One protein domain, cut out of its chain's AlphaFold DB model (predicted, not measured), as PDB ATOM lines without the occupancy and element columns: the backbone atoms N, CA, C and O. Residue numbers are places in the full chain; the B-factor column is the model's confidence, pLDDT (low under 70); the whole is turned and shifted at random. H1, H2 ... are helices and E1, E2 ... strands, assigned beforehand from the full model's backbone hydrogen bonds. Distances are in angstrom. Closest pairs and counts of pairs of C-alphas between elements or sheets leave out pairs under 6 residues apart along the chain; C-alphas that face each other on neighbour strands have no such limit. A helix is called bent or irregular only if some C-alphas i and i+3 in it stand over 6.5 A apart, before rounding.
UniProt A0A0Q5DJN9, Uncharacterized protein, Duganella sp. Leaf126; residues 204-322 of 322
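What this domain is: This is residues 204 to 322 of the 322 residues of an uncharacterized protein of Duganella sp. Leaf126 (UniProt A0A0Q5DJN9). A kinked helix, H1, forms the core, with H2 packed on one part of it and H5 and H6 on another, while a small two-stranded hairpin, E1 and E2, has H3 and H4 packed on E1. H6 runs back alongside H1, and H7 and the unnamed residues 204 to 215 lie toward the end of the longest axis opposite H5. The printed part has 119 residues, with seven named helices and two named strands in the order H1 H2 H3 H4 E1 E2 H5 H6 H7; the sheet, order E1 - E2, is antiparallel, and the class is mostly helix. The whole is compact, with a radius of gyration of the C-alphas of 14.5 A and spans of 43 by 33 by 29 A.

Where its parts are: Residues 204 to 215 hold no named element. H1, residues 216 to 232, begins at C-alpha 216 (276.374, 163.737, 356.310) and is 17.4 A long; it has a kink of 67 degrees near residue 226 and is irregular, with C-alphas 226 and 229 9.4 A apart. H2, residues 238 to 248, is 16.0 A long, and H3, residues 257 to 265, is 12.2 A. H4 is residues 267 to 273, E1 residues 281 to 284 and E2 residues 289 to 292. H5, residues 296 to 303, is 10.8 A long; H6 is residues 306 to 312. H7, residues 316 to 320, ends at C-alpha 320 (281.759, 156.027, 367.952).

How they stand to each other: H1 is the hub. Its residues 219 to 223 touch H2, closest C-alphas Tyr 219 and Ile 245 at 6.2 A. Its residues 222 to 228 touch H6, Leu 225 and Leu 306 having the closest C-alphas at 5.9 A, with a shallow tilt of 20 degrees, opposite ways. Its residues 225 to 229 touch H5, closest C-alphas Leu 229 and Leu 301 at 5.1 A. The hairpin E1 and E2 has N 282 and O 291 within hydrogen-bond range at 2.9 A. The closest C-alphas of H3 and E1, Leu 264 and Tyr 283, are 5.5 A apart; those of H4 and E1, Thr 268 and Ala 282, 5.8 A. Every O i to N i+4 pair is within hydrogen-bond range in H3, H4, H5, H6 and H7, against 11 of 13 in H1 and 6 of 7 in H2.

The domain as a whole: The two C-alphas farthest apart, those of Asp 209 and Phe 299, are 43.6 A apart. The printed part has no cut, and no link is long. The mean pLDDT of the printed part is 91.0; residues 320 to 322, of which 320 belongs to H7, are under 70.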
ATOM      1  N   ALA A 204     282.963 165.536 364.758       75.56
ATOM      2  CA  ALA A 204     281.784 165.687 365.596       75.56
ATOM      3  C   ALA A 204     282.091 165.215 367.024       75.56
ATOM      4  O   ALA A 204     282.558 164.096 367.225       75.56
ATOM      5  N   VAL A 205     281.817 166.065 368.018       73.88
ATOM      6  CA  VAL A 205     281.940 165.684 369.430       73.88
ATOM      7  C   VAL A 205     280.796 164.738 369.774       73.88
ATOM      8  O   VAL A 205     279.631 165.136 369.778       73.88
ATOM      9  N   ILE A 206     281.134 163.484 370.056       79.69
ATOM     10  CA  ILE A 206     280.172 162.482 370.503       79.69
ATOM     11  C   ILE A 206     279.943 162.695 371.997       79.69
ATOM     12  O   ILE A 206     280.875 162.648 372.798       79.69
ATOM     13  N   GLN A 207     278.694 162.959 372.370       80.00
ATOM     14  CA  GLN A 207     278.287 163.087 373.766       80.00
ATOM     15  C   GLN A 207     277.506 161.843 374.167       80.00
ATOM     16  O   GLN A 207     276.626 161.402 373.433       80.00
ATOM     17  N   LYS A 208     277.818 161.302 375.349       75.00
ATOM     18  CA  LYS A 208     277.320 160.004 375.829       75.00
ATOM     19  C   LYS A 208     275.787 159.907 375.914       75.00
ATOM     20  O   LYS A 208     275.254 158.816 375.764       75.00
ATOM     21  N   ASP A 209     275.102 161.040 376.078       81.50
ATOM     22  CA  ASP A 209     273.644 161.114 376.262       81.50
ATOM     23  C   ASP A 209     272.912 161.827 375.109       81.50
ATOM     24  O   ASP A 209     271.740 162.183 375.229       81.50
ATOM     25  N   CYS A 210     273.590 162.074 373.983       82.25
ATOM     26  CA  CYS A 210     272.983 162.681 372.798       82.25
ATOM     27  C   CYS A 210     272.950 161.688 371.631       82.25
ATOM     28  O   CYS A 210     273.864 160.875 371.491       82.25
ATOM     29  N   PRO A 211     271.942 161.772 370.742       84.62
ATOM     30  CA  PRO A 211     271.950 161.004 369.507       84.62
ATOM     31  C   PRO A 211     273.223 161.267 368.703       84.62
ATOM     32  O   PRO A 211     273.690 162.409 368.640       84.62
ATOM     33  N   LEU A 212     273.723 160.229 368.029       88.94
ATOM     34  CA  LEU A 212     274.889 160.365 367.165       88.94
ATOM     35  C   LEU A 212     274.692 161.495 366.132       88.94
ATOM     36  O   LEU A 212     273.577 161.694 365.620       88.94
ATOM     37  N   PRO A 213     275.756 162.254 365.822       91.12
ATOM     38  CA  PRO A 213     275.754 163.224 364.732       91.12
ATOM     39  C   PRO A 213     275.344 162.578 363.402       91.12
ATOM     40  O   PRO A 213     275.570 161.399 363.181       91.12
ATOM     41  N   TYR A 214     274.781 163.352 362.473       92.69
ATOM     42  CA  TYR A 214     274.329 162.794 361.189       92.69
ATOM     43  C   TYR A 214     275.479 162.327 360.276       92.69
ATOM     44  O   TYR A 214     275.252 161.540 359.370       92.69
ATOM     45  N   PHE A 215     276.712 162.809 360.465       94.44
ATOM     46  CA  PHE A 215     277.862 162.434 359.622       94.44
ATOM     47  C   PHE A 215     277.603 162.580 358.105       94.44
ATOM     48  O   PHE A 215     278.051 161.771 357.297       94.44
ATOM     49  N   LEU A 216     276.850 163.608 357.694       95.75
ATOM     50  CA  LEU A 216     276.374 163.737 356.310       95.75
ATOM     51  C   LEU A 216     277.505 163.849 355.287       95.75
ATOM     52  O   LEU A 216     277.335 163.390 354.165       95.75
ATOM     53  N   GLN A 217     278.652 164.413 355.661       96.56
ATOM     54  CA  GLN A 217     279.815 164.494 354.785       96.56
ATOM     55  C   GLN A 217     280.318 163.103 354.379       96.56
ATOM     56  O   GLN A 217     280.558 162.873 353.195       96.56
ATOM     57  N   TYR A 218     280.401 162.166 355.330       96.75
ATOM     58  CA  TYR A 218     280.742 160.768 355.061       96.75
ATOM     59  C   TYR A 218     279.752 160.145 354.072       96.75
ATOM     60  O   TYR A 218     280.157 159.644 353.029       96.75
ATOM     61  N   TYR A 219     278.446 160.256 354.330       97.06
ATOM     62  CA  TYR A 219     277.436 159.689 353.430       97.06
ATOM     63  C   TYR A 219     277.444 160.312 352.029       97.06
ATOM     64  O   TYR A 219     277.213 159.601 351.052       97.06
ATOM     65  N   ILE A 220     277.725 161.616 351.913       97.50
ATOM     66  CA  ILE A 220     277.900 162.279 350.617       97.50
ATOM     67  C   ILE A 220     279.081 161.649 349.874       97.50
ATOM     68  O   ILE A 220     278.911 161.237 348.732       97.50
ATOM     69  N   VAL A 221     280.247 161.527 350.515       97.62
ATOM     70  CA  VAL A 221     281.442 160.929 349.898       97.62
ATOM     71  C   VAL A 221     281.190 159.483 349.470       97.62
ATOM     72  O   VAL A 221     281.471 159.131 348.325       97.62
ATOM     73  N   MET A 222     280.590 158.664 350.336       97.62
ATOM     74  CA  MET A 222     280.272 157.271 350.007       97.62
ATOM     75  C   MET A 222     279.311 157.170 348.823       97.62
ATOM     76  O   MET A 222     279.509 156.340 347.940       97.62
ATOM     77  N   TYR A 223     278.309 158.050 348.756       97.25
ATOM     78  CA  TYR A 223     277.384 158.073 347.629       97.25
ATOM     79  C   TYR A 223     278.061 158.494 346.316       97.25
ATOM     80  O   TYR A 223     277.780 157.908 345.274       97.25
ATOM     81  N   ILE A 224     278.992 159.453 346.354       97.44
ATOM     82  CA  ILE A 224     279.797 159.835 345.181       97.44
ATOM     83  C   ILE A 224     280.572 158.626 344.649       97.44
ATOM     84  O   ILE A 224     280.560 158.357 343.449       97.44
ATOM     85  N   LEU A 225     281.210 157.871 345.545       96.94
ATOM     86  CA  LEU A 225     281.967 156.672 345.187       96.94
ATOM     87  C   LEU A 225     281.066 155.506 344.746       96.94
ATOM     88  O   LEU A 225     281.514 154.635 344.004       96.94
ATOM     89  N   ASP A 226     279.811 155.451 345.200       95.56
ATOM     90  CA  ASP A 226     278.821 154.462 344.754       95.56
ATOM     91  C   ASP A 226     278.389 154.692 343.308       95.56
ATOM     92  O   ASP A 226     278.296 153.733 342.545       95.56
ATOM     93  N   ILE A 227     278.126 155.942 342.928       95.12
ATOM     94  CA  ILE A 227     277.616 156.262 341.589       95.12
ATOM     95  C   ILE A 227     278.723 156.484 340.548       95.12
ATOM     96  O   ILE A 227     278.445 156.458 339.347       95.12
ATOM     97  N   GLY A 228     279.963 156.708 340.997       95.00
ATOM     98  CA  GLY A 228     281.134 156.905 340.144       95.00
ATOM     99  C   GLY A 228     280.968 158.047 339.138       95.00
ATOM    100  O   GLY A 228     280.191 158.982 339.345       95.00
ATOM    101  N   LEU A 229     281.699 157.978 338.020       93.31
ATOM    102  CA  LEU A 229     281.579 158.983 336.960       93.31
ATOM    103  C   LEU A 229     280.160 159.029 336.372       93.31
ATOM    104  O   LEU A 229     279.624 160.115 336.178       93.31
ATOM    105  N   GLU A 230     279.567 157.873 336.063       90.19
ATOM    106  CA  GLU A 230     278.323 157.797 335.282       90.19
ATOM    107  C   GLU A 230     277.151 158.497 335.973       90.19
ATOM    108  O   GLU A 230     276.375 159.177 335.306       90.19
ATOM    109  N   GLY A 231     277.048 158.392 337.302       89.06
ATOM    110  CA  GLY A 231     275.999 159.080 338.054       89.06
ATOM    111  C   GLY A 231     276.361 160.487 338.536       89.06
ATOM    112  O   GLY A 231     275.457 161.243 338.888       89.06
ATOM    113  N   PHE A 232     277.648 160.856 338.575       92.31
ATOM    114  CA  PHE A 232     278.084 162.178 339.046       92.31
ATOM    115  C   PHE A 232     278.334 163.178 337.903       92.31
ATOM    116  O   PHE A 232     278.374 164.393 338.131       92.31
ATOM    117  N   ASN A 233     278.516 162.707 336.664       87.75
ATOM    118  CA  ASN A 233     278.736 163.579 335.513       87.75
ATOM    119  C   ASN A 233     277.556 164.551 335.318       87.75
ATOM    120  O   ASN A 233     276.397 164.167 335.416       87.75
ATOM    121  N   GLY A 234     277.848 165.835 335.097       84.81
ATOM    122  CA  GLY A 234     276.831 166.898 335.065       84.81
ATOM    123  C   GLY A 234     276.326 167.375 336.439       84.81
ATOM    124  O   GLY A 234     275.775 168.470 336.535       84.81
ATOM    125  N   GLY A 235     276.614 166.642 337.519       92.50
ATOM    126  CA  GLY A 235     276.247 166.984 338.892       92.50
ATOM    127  C   GLY A 235     275.034 166.215 339.416       92.50
ATOM    128  O   GLY A 235     274.246 165.644 338.670       92.50
ATOM    129  N   VAL A 236     274.878 166.215 340.738       96.06
ATOM    130  CA  VAL A 236     273.867 165.427 341.447       96.06
ATOM    131  C   VAL A 236     272.899 166.348 342.170       96.06
ATOM    132  O   VAL A 236     273.309 167.194 342.968       96.06
ATOM    133  N   SER A 237     271.598 166.181 341.926       95.94
ATOM    134  CA  SER A 237     270.579 166.993 342.598       95.94
ATOM    135  C   SER A 237     270.553 166.745 344.109       95.94
ATOM    136  O   SER A 237     270.777 165.630 344.594       95.94
ATOM    137  N   ARG A 238     270.220 167.788 344.871       95.81
ATOM    138  CA  ARG A 238     269.997 167.696 346.320       95.81
ATOM    139  C   ARG A 238     268.913 166.668 346.673       95.81
ATOM    140  O   ARG A 238     268.997 166.016 347.712       95.81
ATOM    141  N   GLU A 239     267.883 166.538 345.842       94.88
ATOM    142  CA  GLU A 239     266.801 165.559 345.979       94.88
ATOM    143  C   GLU A 239     267.328 164.127 345.866       94.88
ATOM    144  O   GLU A 239     267.066 163.316 346.756       94.88
ATOM    145  N   SER A 240     268.103 163.842 344.816       94.81
ATOM    146  CA  SER A 240     268.723 162.534 344.581       94.81
ATOM    147  C   SER A 240     269.678 162.164 345.715       94.81
ATOM    148  O   SER A 240     269.585 161.061 346.248       94.81
ATOM    149  N   LEU A 241     270.522 163.112 346.149       95.88
ATOM    150  CA  LEU A 241     271.402 162.940 347.310       95.88
ATOM    151  C   LEU A 241     270.610 162.590 348.568       95.88
ATOM    152  O   LEU A 241     270.933 161.623 349.250       95.88
ATOM    153  N   LEU A 242     269.561 163.356 348.884       96.50
ATOM    154  CA  LEU A 242     268.763 163.110 350.084       96.50
ATOM    155  C   LEU A 242     268.099 161.733 350.047       96.50
ATOM    156  O   LEU A 242     268.093 161.048 351.066       96.50
ATOM    157  N   HIS A 243     267.530 161.349 348.902       95.56
ATOM    158  CA  HIS A 243     266.894 160.048 348.740       95.56
ATOM    159  C   HIS A 243     267.904 158.917 348.955       95.56
ATOM    160  O   HIS A 243     267.692 158.080 349.826       95.56
ATOM    161  N   ALA A 244     269.043 158.953 348.260       95.06
ATOM    162  CA  ALA A 244     270.058 157.912 348.365       95.06
ATOM    163  C   ALA A 244     270.693 157.821 349.760       95.06
ATOM    164  O   ALA A 244     270.906 156.726 350.275       95.06
ATOM    165  N   ILE A 245     270.958 158.965 350.402       96.38
ATOM    166  CA  ILE A 245     271.487 158.987 351.769       96.38
ATOM    167  C   ILE A 245     270.467 158.359 352.726       96.38
ATOM    168  O   ILE A 245     270.846 157.523 353.539       96.38
ATOM    169  N   LYS A 246     269.171 158.685 352.616       96.19
ATOM    170  CA  LYS A 246     268.127 158.132 353.498       96.19
ATOM    171  C   LYS A 246     268.010 156.609 353.456       96.19
ATOM    172  O   LYS A 246     267.677 156.026 354.483       96.19
ATOM    173  N   GLU A 247     268.317 155.967 352.334       95.38
ATOM    174  CA  GLU A 247     268.286 154.501 352.236       95.38
ATOM    175  C   GLU A 247     269.303 153.829 353.177       95.38
ATOM    176  O   GLU A 247     269.027 152.764 353.730       95.38
ATOM    177  N   LYS A 248     270.462 154.464 353.405       93.00
ATOM    178  CA  LYS A 248     271.591 153.891 354.167       93.00
ATOM    179  C   LYS A 248     271.876 154.596 355.501       93.00
ATOM    180  O   LYS A 248     272.671 154.109 356.302       93.00
ATOM    181  N   HIS A 249     271.286 155.764 355.739       95.38
ATOM    182  CA  HIS A 249     271.628 156.617 356.874       95.38
ATOM    183  C   HIS A 249     271.081 156.074 358.203       95.38
ATOM    184  O   HIS A 249     269.888 155.809 358.337       95.38
ATOM    185  N   HIS A 250     271.932 156.009 359.230       92.75
ATOM    186  CA  HIS A 250     271.591 155.465 360.554       92.75
ATOM    187  C   HIS A 250     270.428 156.206 361.256       92.75
ATOM    188  O   HIS A 250     269.634 155.594 361.959       92.75
ATOM    189  N   ARG A 251     270.271 157.515 361.016       92.75
ATOM    190  CA  ARG A 251     269.118 158.345 361.453       92.75
ATOM    191  C   ARG A 251     268.165 158.772 360.324       92.75
ATOM    192  O   ARG A 251     267.773 159.935 360.246       92.75
ATOM    193  N   LYS A 252     267.852 157.873 359.388       93.19
ATOM    194  CA  LYS A 252     267.060 158.186 358.181       93.19
ATOM    195  C   LYS A 252     265.696 158.847 358.436       93.19
ATOM    196  O   LYS A 252     265.298 159.710 357.650       93.19
ATOM    197  N   ASP A 253     265.023 158.489 359.528       92.19
ATOM    198  CA  ASP A 253     263.686 159.001 359.864       92.19
ATOM    199  C   ASP A 253     263.730 160.468 360.332       92.19
ATOM    200  O   ASP A 253     262.860 161.267 359.981       92.19
ATOM    201  N   ASP A 254     264.803 160.851 361.031       92.25
ATOM    202  CA  ASP A 254     265.034 162.218 361.514       92.25
ATOM    203  C   ASP A 254     265.643 163.141 360.449       92.25
ATOM    204  O   ASP A 254     265.565 164.370 360.562       92.25
ATOM    205  N   LEU A 255     266.292 162.568 359.429       93.19
ATOM    206  CA  LEU A 255     267.057 163.319 358.441       93.19
ATOM    207  C   LEU A 255     266.139 164.194 357.573       93.19
ATOM    208  O   LEU A 255     265.296 163.711 356.806       93.19
ATOM    209  N   LYS A 256     266.346 165.513 357.640       93.06
ATOM    210  CA  LYS A 256     265.589 166.515 356.872       93.06
ATOM    211  C   LYS A 256     266.451 167.187 355.809       93.06
ATOM    212  O   LYS A 256     267.656 167.362 355.958       93.06
ATOM    213  N   GLY A 257     265.801 167.666 354.746       92.75
ATOM    214  CA  GLY A 257     266.483 168.345 353.638       92.75
ATOM    215  C   GLY A 257     267.251 169.609 354.045       92.75
ATOM    216  O   GLY A 257     268.276 169.907 353.439       92.75
ATOM    217  N   ALA A 258     266.804 170.316 355.089       94.06
ATOM    218  CA  ALA A 258     267.494 171.499 355.607       94.06
ATOM    219  C   ALA A 258     268.892 171.169 356.164       94.06
ATOM    220  O   ALA A 258     269.834 171.913 355.909       94.06
ATOM    221  N   GLN A 259     269.046 170.027 356.848       94.12
ATOM    222  CA  GLN A 259     270.333 169.580 357.396       94.12
ATOM    223  C   GLN A 259     271.325 169.264 356.276       94.12
ATOM    224  O   GLN A 259     272.454 169.746 356.297       94.12
ATOM    225  N   LEU A 260     270.875 168.530 355.251       95.62
ATOM    226  CA  LEU A 260     271.692 168.263 354.068       95.62
ATOM    227  C   LEU A 260     272.086 169.561 353.356       95.62
ATOM    228  O   LEU A 260     273.241 169.732 352.992       95.62
ATOM    229  N   THR A 261     271.149 170.497 353.199       95.00
ATOM    230  CA  THR A 261     271.419 171.778 352.528       95.00
ATOM    231  C   THR A 261     272.470 172.601 353.275       95.00
ATOM    232  O   THR A 261     273.346 173.173 352.634       95.00
ATOM    233  N   ALA A 262     272.415 172.638 354.609       93.81
ATOM    234  CA  ALA A 262     273.414 173.330 355.421       93.81
ATOM    235  C   ALA A 262     274.817 172.731 355.229       93.81
ATOM    236  O   ALA A 262     275.773 173.471 355.008       93.81
ATOM    237  N   VAL A 263     274.930 171.397 355.228       95.00
ATOM    238  CA  VAL A 263     276.208 170.707 354.982       95.00
ATOM    239  C   VAL A 263     276.718 170.970 353.569       95.00
ATOM    240  O   VAL A 263     277.882 171.316 353.407       95.00
ATOM    241  N   LEU A 264     275.851 170.862 352.558       94.94
ATOM    242  CA  LEU A 264     276.203 171.090 351.157       94.94
ATOM    243  C   LEU A 264     276.736 172.511 350.918       94.94
ATOM    244  O   LEU A 264     277.771 172.668 350.274       94.94
ATOM    245  N   LYS A 265     276.079 173.536 351.480       91.69
ATOM    246  CA  LYS A 265     276.537 174.934 351.390       91.69
ATOM    247  C   LYS A 265     277.894 175.162 352.068       91.69
ATOM    248  O   LYS A 265     278.679 175.964 351.578       91.69
ATOM    249  N   GLY A 266     278.183 174.442 353.152       91.56
ATOM    250  CA  GLY A 266     279.452 174.535 353.882       91.56
ATOM    251  C   GLY A 266     280.610 173.715 353.296       91.56
ATOM    252  O   GLY A 266     281.707 173.754 353.847       91.56
ATOM    253  N   LEU A 267     280.413 172.953 352.209       92.62
ATOM    254  CA  LEU A 267     281.447 172.043 351.688       92.62
ATOM    255  C   LEU A 267     282.703 172.762 351.185       92.62
ATOM    256  O   LEU A 267     283.806 172.250 351.368       92.62
ATOM    257  N   THR A 268     282.564 173.918 350.536       90.00
ATOM    258  CA  THR A 268     283.720 174.669 350.016       90.00
ATOM    259  C   THR A 268     284.594 175.189 351.156       90.00
ATOM    260  O   THR A 268     285.812 175.026 351.126       90.00
ATOM    261  N   GLU A 269     283.970 175.741 352.199       89.94
ATOM    262  CA  GLU A 269     284.666 176.223 353.395       89.94
ATOM    263  C   GLU A 269     285.323 175.071 354.165       89.94
ATOM    264  O   GLU A 269     286.498 175.162 354.518       89.94
ATOM    265  N   LEU A 270     284.611 173.952 354.343       93.56
ATOM    266  CA  LEU A 270     285.160 172.739 354.951       93.56
ATOM    267  C   LEU A 270     286.427 172.273 354.223       93.56
ATOM    268  O   LEU A 270     287.436 171.989 354.860       93.56
ATOM    269  N   GLN A 271     286.381 172.196 352.891       94.44
ATOM    270  CA  GLN A 271     287.526 171.776 352.085       94.44
ATOM    271  C   GLN A 271     288.711 172.729 352.249       94.44
ATOM    272  O   GLN A 271     289.820 172.275 352.529       94.44
ATOM    273  N   SER A 272     288.472 174.039 352.162       91.44
ATOM    274  CA  SER A 272     289.512 175.050 352.373       91.44
ATOM    275  C   SER A 272     290.138 174.942 353.770       91.44
ATOM    276  O   SER A 272     291.362 174.892 353.891       91.44
ATOM    277  N   GLY A 273     289.319 174.788 354.818       92.00
ATOM    278  CA  GLY A 273     289.780 174.595 356.198       92.00
ATOM    279  C   GLY A 273     290.581 173.305 356.415       92.00
ATOM    280  O   GLY A 273     291.403 173.232 357.326       92.00
ATOM    281  N   LYS A 274     290.397 172.299 355.552       93.88
ATOM    282  CA  LYS A 274     291.194 171.060 355.512       93.88
ATOM    283  C   LYS A 274     292.421 171.154 354.592       93.88
ATOM    284  O   LYS A 274     293.100 170.151 354.392       93.88
ATOM    285  N   GLY A 275     292.714 172.325 354.025       91.94
ATOM    286  CA  GLY A 275     293.839 172.533 353.109       91.94
ATOM    287  C   GLY A 275     293.615 171.984 351.696       91.94
ATOM    288  O   GLY A 275     294.575 171.809 350.948       91.94
ATOM    289  N   ILE A 276     292.367 171.706 351.313       93.00
ATOM    290  CA  ILE A 276     292.007 171.235 349.972       93.00
ATOM    291  C   ILE A 276     291.784 172.459 349.077       93.00
ATOM    292  O   ILE A 276     290.781 173.162 349.200       93.00
ATOM    293  N   SER A 277     292.735 172.713 348.179       86.44
ATOM    294  CA  SER A 277     292.676 173.794 347.191       86.44
ATOM    295  C   SER A 277     293.257 173.324 345.847       86.44
ATOM    296  O   SER A 277     294.397 172.848 345.837       86.44
ATOM    297  N   PRO A 278     292.518 173.423 344.721       86.38
ATOM    298  CA  PRO A 278     291.086 173.735 344.619       86.38
ATOM    299  C   PRO A 278     290.177 172.820 345.451       86.38
ATOM    300  O   PRO A 278     290.549 171.666 345.691       86.38
ATOM    301  N   PRO A 279     288.962 173.284 345.804       91.19
ATOM    302  CA  PRO A 279     287.868 172.404 346.205       91.19
ATOM    303  C   PRO A 279     287.611 171.337 345.133       91.19
ATOM    304  O   PRO A 279     287.633 171.625 343.940       91.19
ATOM    305  N   VAL A 280     287.329 170.106 345.550       94.19
ATOM    306  CA  VAL A 280     287.032 168.987 344.645       94.19
ATOM    307  C   VAL A 280     285.576 169.039 344.183       94.19
ATOM    308  O   VAL A 280     285.277 168.860 343.000       94.19
ATOM    309  N   ILE A 281     284.669 169.340 345.111       94.38
ATOM    310  CA  ILE A 281     283.224 169.423 344.880       94.38
ATOM    311  C   ILE A 281     282.654 170.703 345.491       94.38
ATOM    312  O   ILE A 281     283.140 171.180 346.511       94.38
ATOM    313  N   ALA A 282     281.589 171.240 344.906       91.75
ATOM    314  CA  ALA A 282     280.859 172.370 345.467       91.75
ATOM    315  C   ALA A 282     279.362 172.226 345.214       91.75
ATOM    316  O   ALA A 282     278.933 171.685 344.192       91.75
ATOM    317  N   TYR A 283     278.562 172.707 346.162       92.44
ATOM    318  CA  TYR A 283     277.124 172.798 345.986       92.44
ATOM    319  C   TYR A 283     276.758 174.137 345.366       92.44
ATOM    320  O   TYR A 283     277.082 175.196 345.897       92.44
ATOM    321  N   ASP A 284     276.044 174.073 344.256       87.31
ATOM    322  CA  ASP A 284     275.517 175.241 343.582       87.31
ATOM    323  C   ASP A 284     274.083 175.497 344.052       87.31
ATOM    324  O   ASP A 284     273.167 174.720 343.773       87.31
ATOM    325  N   SER A 285     273.889 176.586 344.801       85.88
ATOM    326  CA  SER A 285     272.592 176.927 345.395       85.88
ATOM    327  C   SER A 285     271.519 177.250 344.354       85.88
ATOM    328  O   SER A 285     270.343 177.002 344.626       85.88
ATOM    329  N   ASN A 286     271.914 177.756 343.184       83.44
ATOM    330  CA  ASN A 286     271.004 178.168 342.117       83.44
ATOM    331  C   ASN A 286     270.429 176.946 341.391       83.44
ATOM    332  O   ASN A 286     269.219 176.724 341.397       83.44
ATOM    333  N   SER A 287     271.303 176.086 340.856       86.56
ATOM    334  CA  SER A 287     270.888 174.826 340.218       86.56
ATOM    335  C   SER A 287     270.500 173.715 341.204       86.56
ATOM    336  O   SER A 287     269.937 172.699 340.798       86.56
ATOM    337  N   ARG A 288     270.763 173.899 342.506       91.69
ATOM    338  CA  ARG A 288     270.493 172.939 343.594       91.69
ATOM    339  C   ARG A 288     271.187 171.589 343.391       91.69
ATOM    340  O   ARG A 288     270.648 170.531 343.738       91.69
ATOM    341  N   GLN A 289     272.397 171.632 342.845       94.56
ATOM    342  CA  GLN A 289     273.191 170.458 342.497       94.56
ATOM    343  C   GLN A 289     274.570 170.493 343.153       94.56
ATOM    344  O   GLN A 289     275.228 171.530 343.211       94.56
ATOM    345  N   LEU A 290     275.029 169.330 343.606       95.00
ATOM    346  CA  LEU A 290     276.424 169.088 343.942       95.00
ATOM    347  C   LEU A 290     277.197 168.802 342.652       95.00
ATOM    348  O   LEU A 290     276.806 167.943 341.866       95.00
ATOM    349  N   LYS A 291     278.283 169.531 342.420       92.00
ATOM    350  CA  LYS A 291     279.028 169.533 341.160       92.00
ATOM    351  C   LYS A 291     280.521 169.332 341.421       92.00
ATOM    352  O   LYS A 291     281.028 169.762 342.455       92.00
ATOM    353  N   VAL A 292     281.221 168.716 340.466       90.75
ATOM    354  CA  VAL A 292     282.693 168.697 340.453       90.75
ATOM    355  C   VAL A 292     283.194 170.095 340.116       90.75
ATOM    356  O   VAL A 292     282.628 170.748 339.231       90.75
ATOM    357  N   VAL A 293     284.233 170.519 340.832       88.06
ATOM    358  CA  VAL A 293     284.989 171.755 340.582       88.06
ATOM    359  C   VAL A 293     286.357 171.420 339.994       88.06
ATOM    360  O   VAL A 293     286.748 172.004 338.991       88.06
ATOM    361  N   ASP A 294     287.060 170.437 340.561       89.19
ATOM    362  CA  ASP A 294     288.343 169.973 340.031       89.19
ATOM    363  C   ASP A 294     288.129 168.903 338.949       89.19
ATOM    364  O   ASP A 294     287.780 167.764 339.255       89.19
ATOM    365  N   SER A 295     288.367 169.238 337.678       85.38
ATOM    366  CA  SER A 295     288.164 168.317 336.548       85.38
ATOM    367  C   SER A 295     288.989 167.028 336.643       85.38
ATOM    368  O   SER A 295     288.579 165.998 336.111       85.38
ATOM    369  N   THR A 296     290.129 167.045 337.350       92.31
ATOM    370  CA  THR A 296     290.922 165.823 337.589       92.31
ATOM    371  C   THR A 296     290.152 164.793 338.420       92.31
ATOM    372  O   THR A 296     290.399 163.592 338.310       92.31
ATOM    373  N   PHE A 297     289.124 165.223 339.155       94.50
ATOM    374  CA  PHE A 297     288.263 164.319 339.898       94.50
ATOM    375  C   PHE A 297     287.378 163.459 338.986       94.50
ATOM    376  O   PHE A 297     287.144 162.298 339.306       94.50
ATOM    377  N   TYR A 298     286.940 163.959 337.821       93.56
ATOM    378  CA  TYR A 298     286.248 163.113 336.838       93.56
ATOM    379  C   TYR A 298     287.163 162.006 336.313       93.56
ATOM    380  O   TYR A 298     286.750 160.849 336.222       93.56
ATOM    381  N   PHE A 299     288.426 162.351 336.054       94.44
ATOM    382  CA  PHE A 299     289.449 161.390 335.657       94.44
ATOM    383  C   PHE A 299     289.657 160.304 336.712       94.44
ATOM    384  O   PHE A 299     289.678 159.115 336.391       94.44
ATOM    385  N   PHE A 300     289.751 160.711 337.977       95.56
ATOM    386  CA  PHE A 300     289.841 159.804 339.112       95.56
ATOM    387  C   PHE A 300     288.610 158.894 339.227       95.56
ATOM    388  O   PHE A 300     288.764 157.678 339.291       95.56
ATOM    389  N   LEU A 301     287.394 159.451 339.175       95.44
ATOM    390  CA  LEU A 301     286.149 158.681 339.287       95.44
ATOM    391  C   LEU A 301     285.971 157.642 338.174       95.44
ATOM    392  O   LEU A 301     285.276 156.649 338.381       95.44
ATOM    393  N   LYS A 302     286.558 157.869 336.991       94.31
ATOM    394  CA  LYS A 302     286.512 156.895 335.896       94.31
ATOM    395  C   LYS A 302     287.506 155.756 336.072       94.31
ATOM    396  O   LYS A 302     287.162 154.614 335.777       94.31
ATOM    397  N   ASN A 303     288.739 156.089 336.444       93.81
ATOM    398  CA  ASN A 303     289.876 155.188 336.265       93.81
ATOM    399  C   ASN A 303     290.351 154.525 337.563       93.81
ATOM    400  O   ASN A 303     291.020 153.497 337.500       93.81
ATOM    401  N   ALA A 304     290.032 155.087 338.732       94.62
ATOM    402  CA  ALA A 304     290.434 154.518 340.013       94.62
ATOM    403  C   ALA A 304     289.535 153.344 340.444       94.62
ATOM    404  O   ALA A 304     288.349 153.275 340.112       94.62
ATOM    405  N   HIS A 305     290.086 152.446 341.263       94.31
ATOM    406  CA  HIS A 305     289.334 151.371 341.909       94.31
ATOM    407  C   HIS A 305     288.512 151.923 343.082       94.31
ATOM    408  O   HIS A 305     288.927 151.879 344.235       94.31
ATOM    409  N   LEU A 306     287.319 152.454 342.793       95.44
ATOM    410  CA  LEU A 306     286.501 153.166 343.789       95.44
ATOM    411  C   LEU A 306     286.123 152.325 345.014       95.44
ATOM    412  O   LEU A 306     285.868 152.895 346.069       95.44
ATOM    413  N   GLN A 307     286.078 150.996 344.892       95.06
ATOM    414  CA  GLN A 307     285.809 150.129 346.038       95.06
ATOM    415  C   GLN A 307     286.969 150.122 347.040       95.06
ATOM    416  O   GLN A 307     286.716 150.250 348.229       95.06
ATOM    417  N   GLU A 308     288.218 150.074 346.575       94.38
ATOM    418  CA  GLU A 308     289.394 150.161 347.454       94.38
ATOM    419  C   GLU A 308     289.406 151.507 348.192       94.38
ATOM    420  O   GLU A 308     289.578 151.559 349.404       94.38
ATOM    421  N   ILE A 309     289.078 152.592 347.483       94.81
ATOM    422  CA  ILE A 309     288.958 153.935 348.069       94.81
ATOM    423  C   ILE A 309     287.872 153.990 349.153       94.81
ATOM    424  O   ILE A 309     288.061 154.643 350.175       94.81
ATOM    425  N   LYS A 310     286.725 153.328 348.950       95.31
ATOM    426  CA  LYS A 310     285.667 153.247 349.973       95.31
ATOM    427  C   LYS A 310     286.150 152.532 351.226       95.31
ATOM    428  O   LYS A 310     285.823 152.980 352.318       95.31
ATOM    429  N   ASP A 311     286.892 151.446 351.053       94.38
ATOM    430  CA  ASP A 311     287.367 150.612 352.155       94.38
ATOM    431  C   ASP A 311     288.442 151.335 352.996       94.38
ATOM    432  O   ASP A 311     288.595 151.049 354.183       94.38
ATOM    433  N   GLU A 312     289.148 152.311 352.413       94.12
ATOM    434  CA  GLU A 312     290.103 153.174 353.120       94.12
ATOM    435  C   GLU A 312     289.432 154.297 353.934       94.12
ATOM    436  O   GLU A 312     289.971 154.742 354.951       94.12
ATOM    437  N   ILE A 313     288.234 154.746 353.543       94.81
ATOM    438  CA  ILE A 313     287.527 155.819 354.251       94.81
ATOM    439  C   ILE A 313     286.931 155.284 355.556       94.81
ATOM    440  O   ILE A 313     285.981 154.504 355.574       94.81
ATOM    441  N   VAL A 314     287.443 155.792 356.678       92.44
ATOM    442  CA  VAL A 314     286.987 155.399 358.018       92.44
ATOM    443  C   VAL A 314     285.516 155.760 358.235       92.44
ATOM    444  O   VAL A 314     285.123 156.929 358.180       92.44
ATOM    445  N   CYS A 315     284.709 154.750 358.566       91.25
ATOM    446  CA  CYS A 315     283.327 154.938 358.977       91.25
ATOM    447  C   CYS A 315     283.271 155.633 360.353       91.25
ATOM    448  O   CYS A 315     283.790 155.103 361.340       91.25
ATOM    449  N   PRO A 316     282.618 156.804 360.476       88.81
ATOM    450  CA  PRO A 316     282.571 157.539 361.740       88.81
ATOM    451  C   PRO A 316     281.748 156.829 362.824       88.81
ATOM    452  O   PRO A 316     281.910 157.134 364.005       88.81
ATOM    453  N   MET A 317     280.880 155.885 362.446       85.81
ATOM    454  CA  MET A 317     280.090 155.091 363.394       85.81
ATOM    455  C   MET A 317     280.960 154.040 364.096       85.81
ATOM    456  O   MET A 317     280.857 153.886 365.306       85.81
ATOM    457  N   ASP A 318     281.901 153.419 363.383       83.56
ATOM    458  CA  ASP A 318     282.801 152.392 363.932       83.56
ATOM    459  C   ASP A 318     283.767 152.962 364.986       83.56
ATOM    460  O   ASP A 318     284.267 152.250 365.859       83.56
ATOM    461  N   VAL A 319     284.050 154.265 364.898       73.75
ATOM    462  CA  VAL A 319     284.846 155.005 365.888       73.75
ATOM    463  C   VAL A 319     283.993 155.411 367.092       73.75
ATOM    464  O   VAL A 319     284.515 155.502 368.195       73.75
ATOM    465  N   ALA A 320     282.692 155.641 366.895       63.38
ATOM    466  CA  ALA A 320     281.759 156.027 367.952       63.38
ATOM    467  C   ALA A 320     281.350 154.861 368.868       63.38
ATOM    468  O   ALA A 320     280.915 155.093 369.994       63.38
ATOM    469  N   GLU A 321     281.463 153.624 368.379       56.66
ATOM    470  CA  GLU A 321     281.162 152.397 369.128       56.66
ATOM    471  C   GLU A 321     282.335 151.897 369.999       56.66
ATOM    472  O   GLU A 321     282.161 150.943 370.760       56.66
ATOM    473  N   LYS A 322     283.514 152.534 369.913       48.81
ATOM    474  CA  LYS A 322     284.700 152.250 370.742       48.81
ATOM    475  C   LYS A 322     284.820 153.214 371.919       48.81
ATOM    476  O   LYS A 322     285.215 152.732 373.003       48.81
TER     477      LYS A 322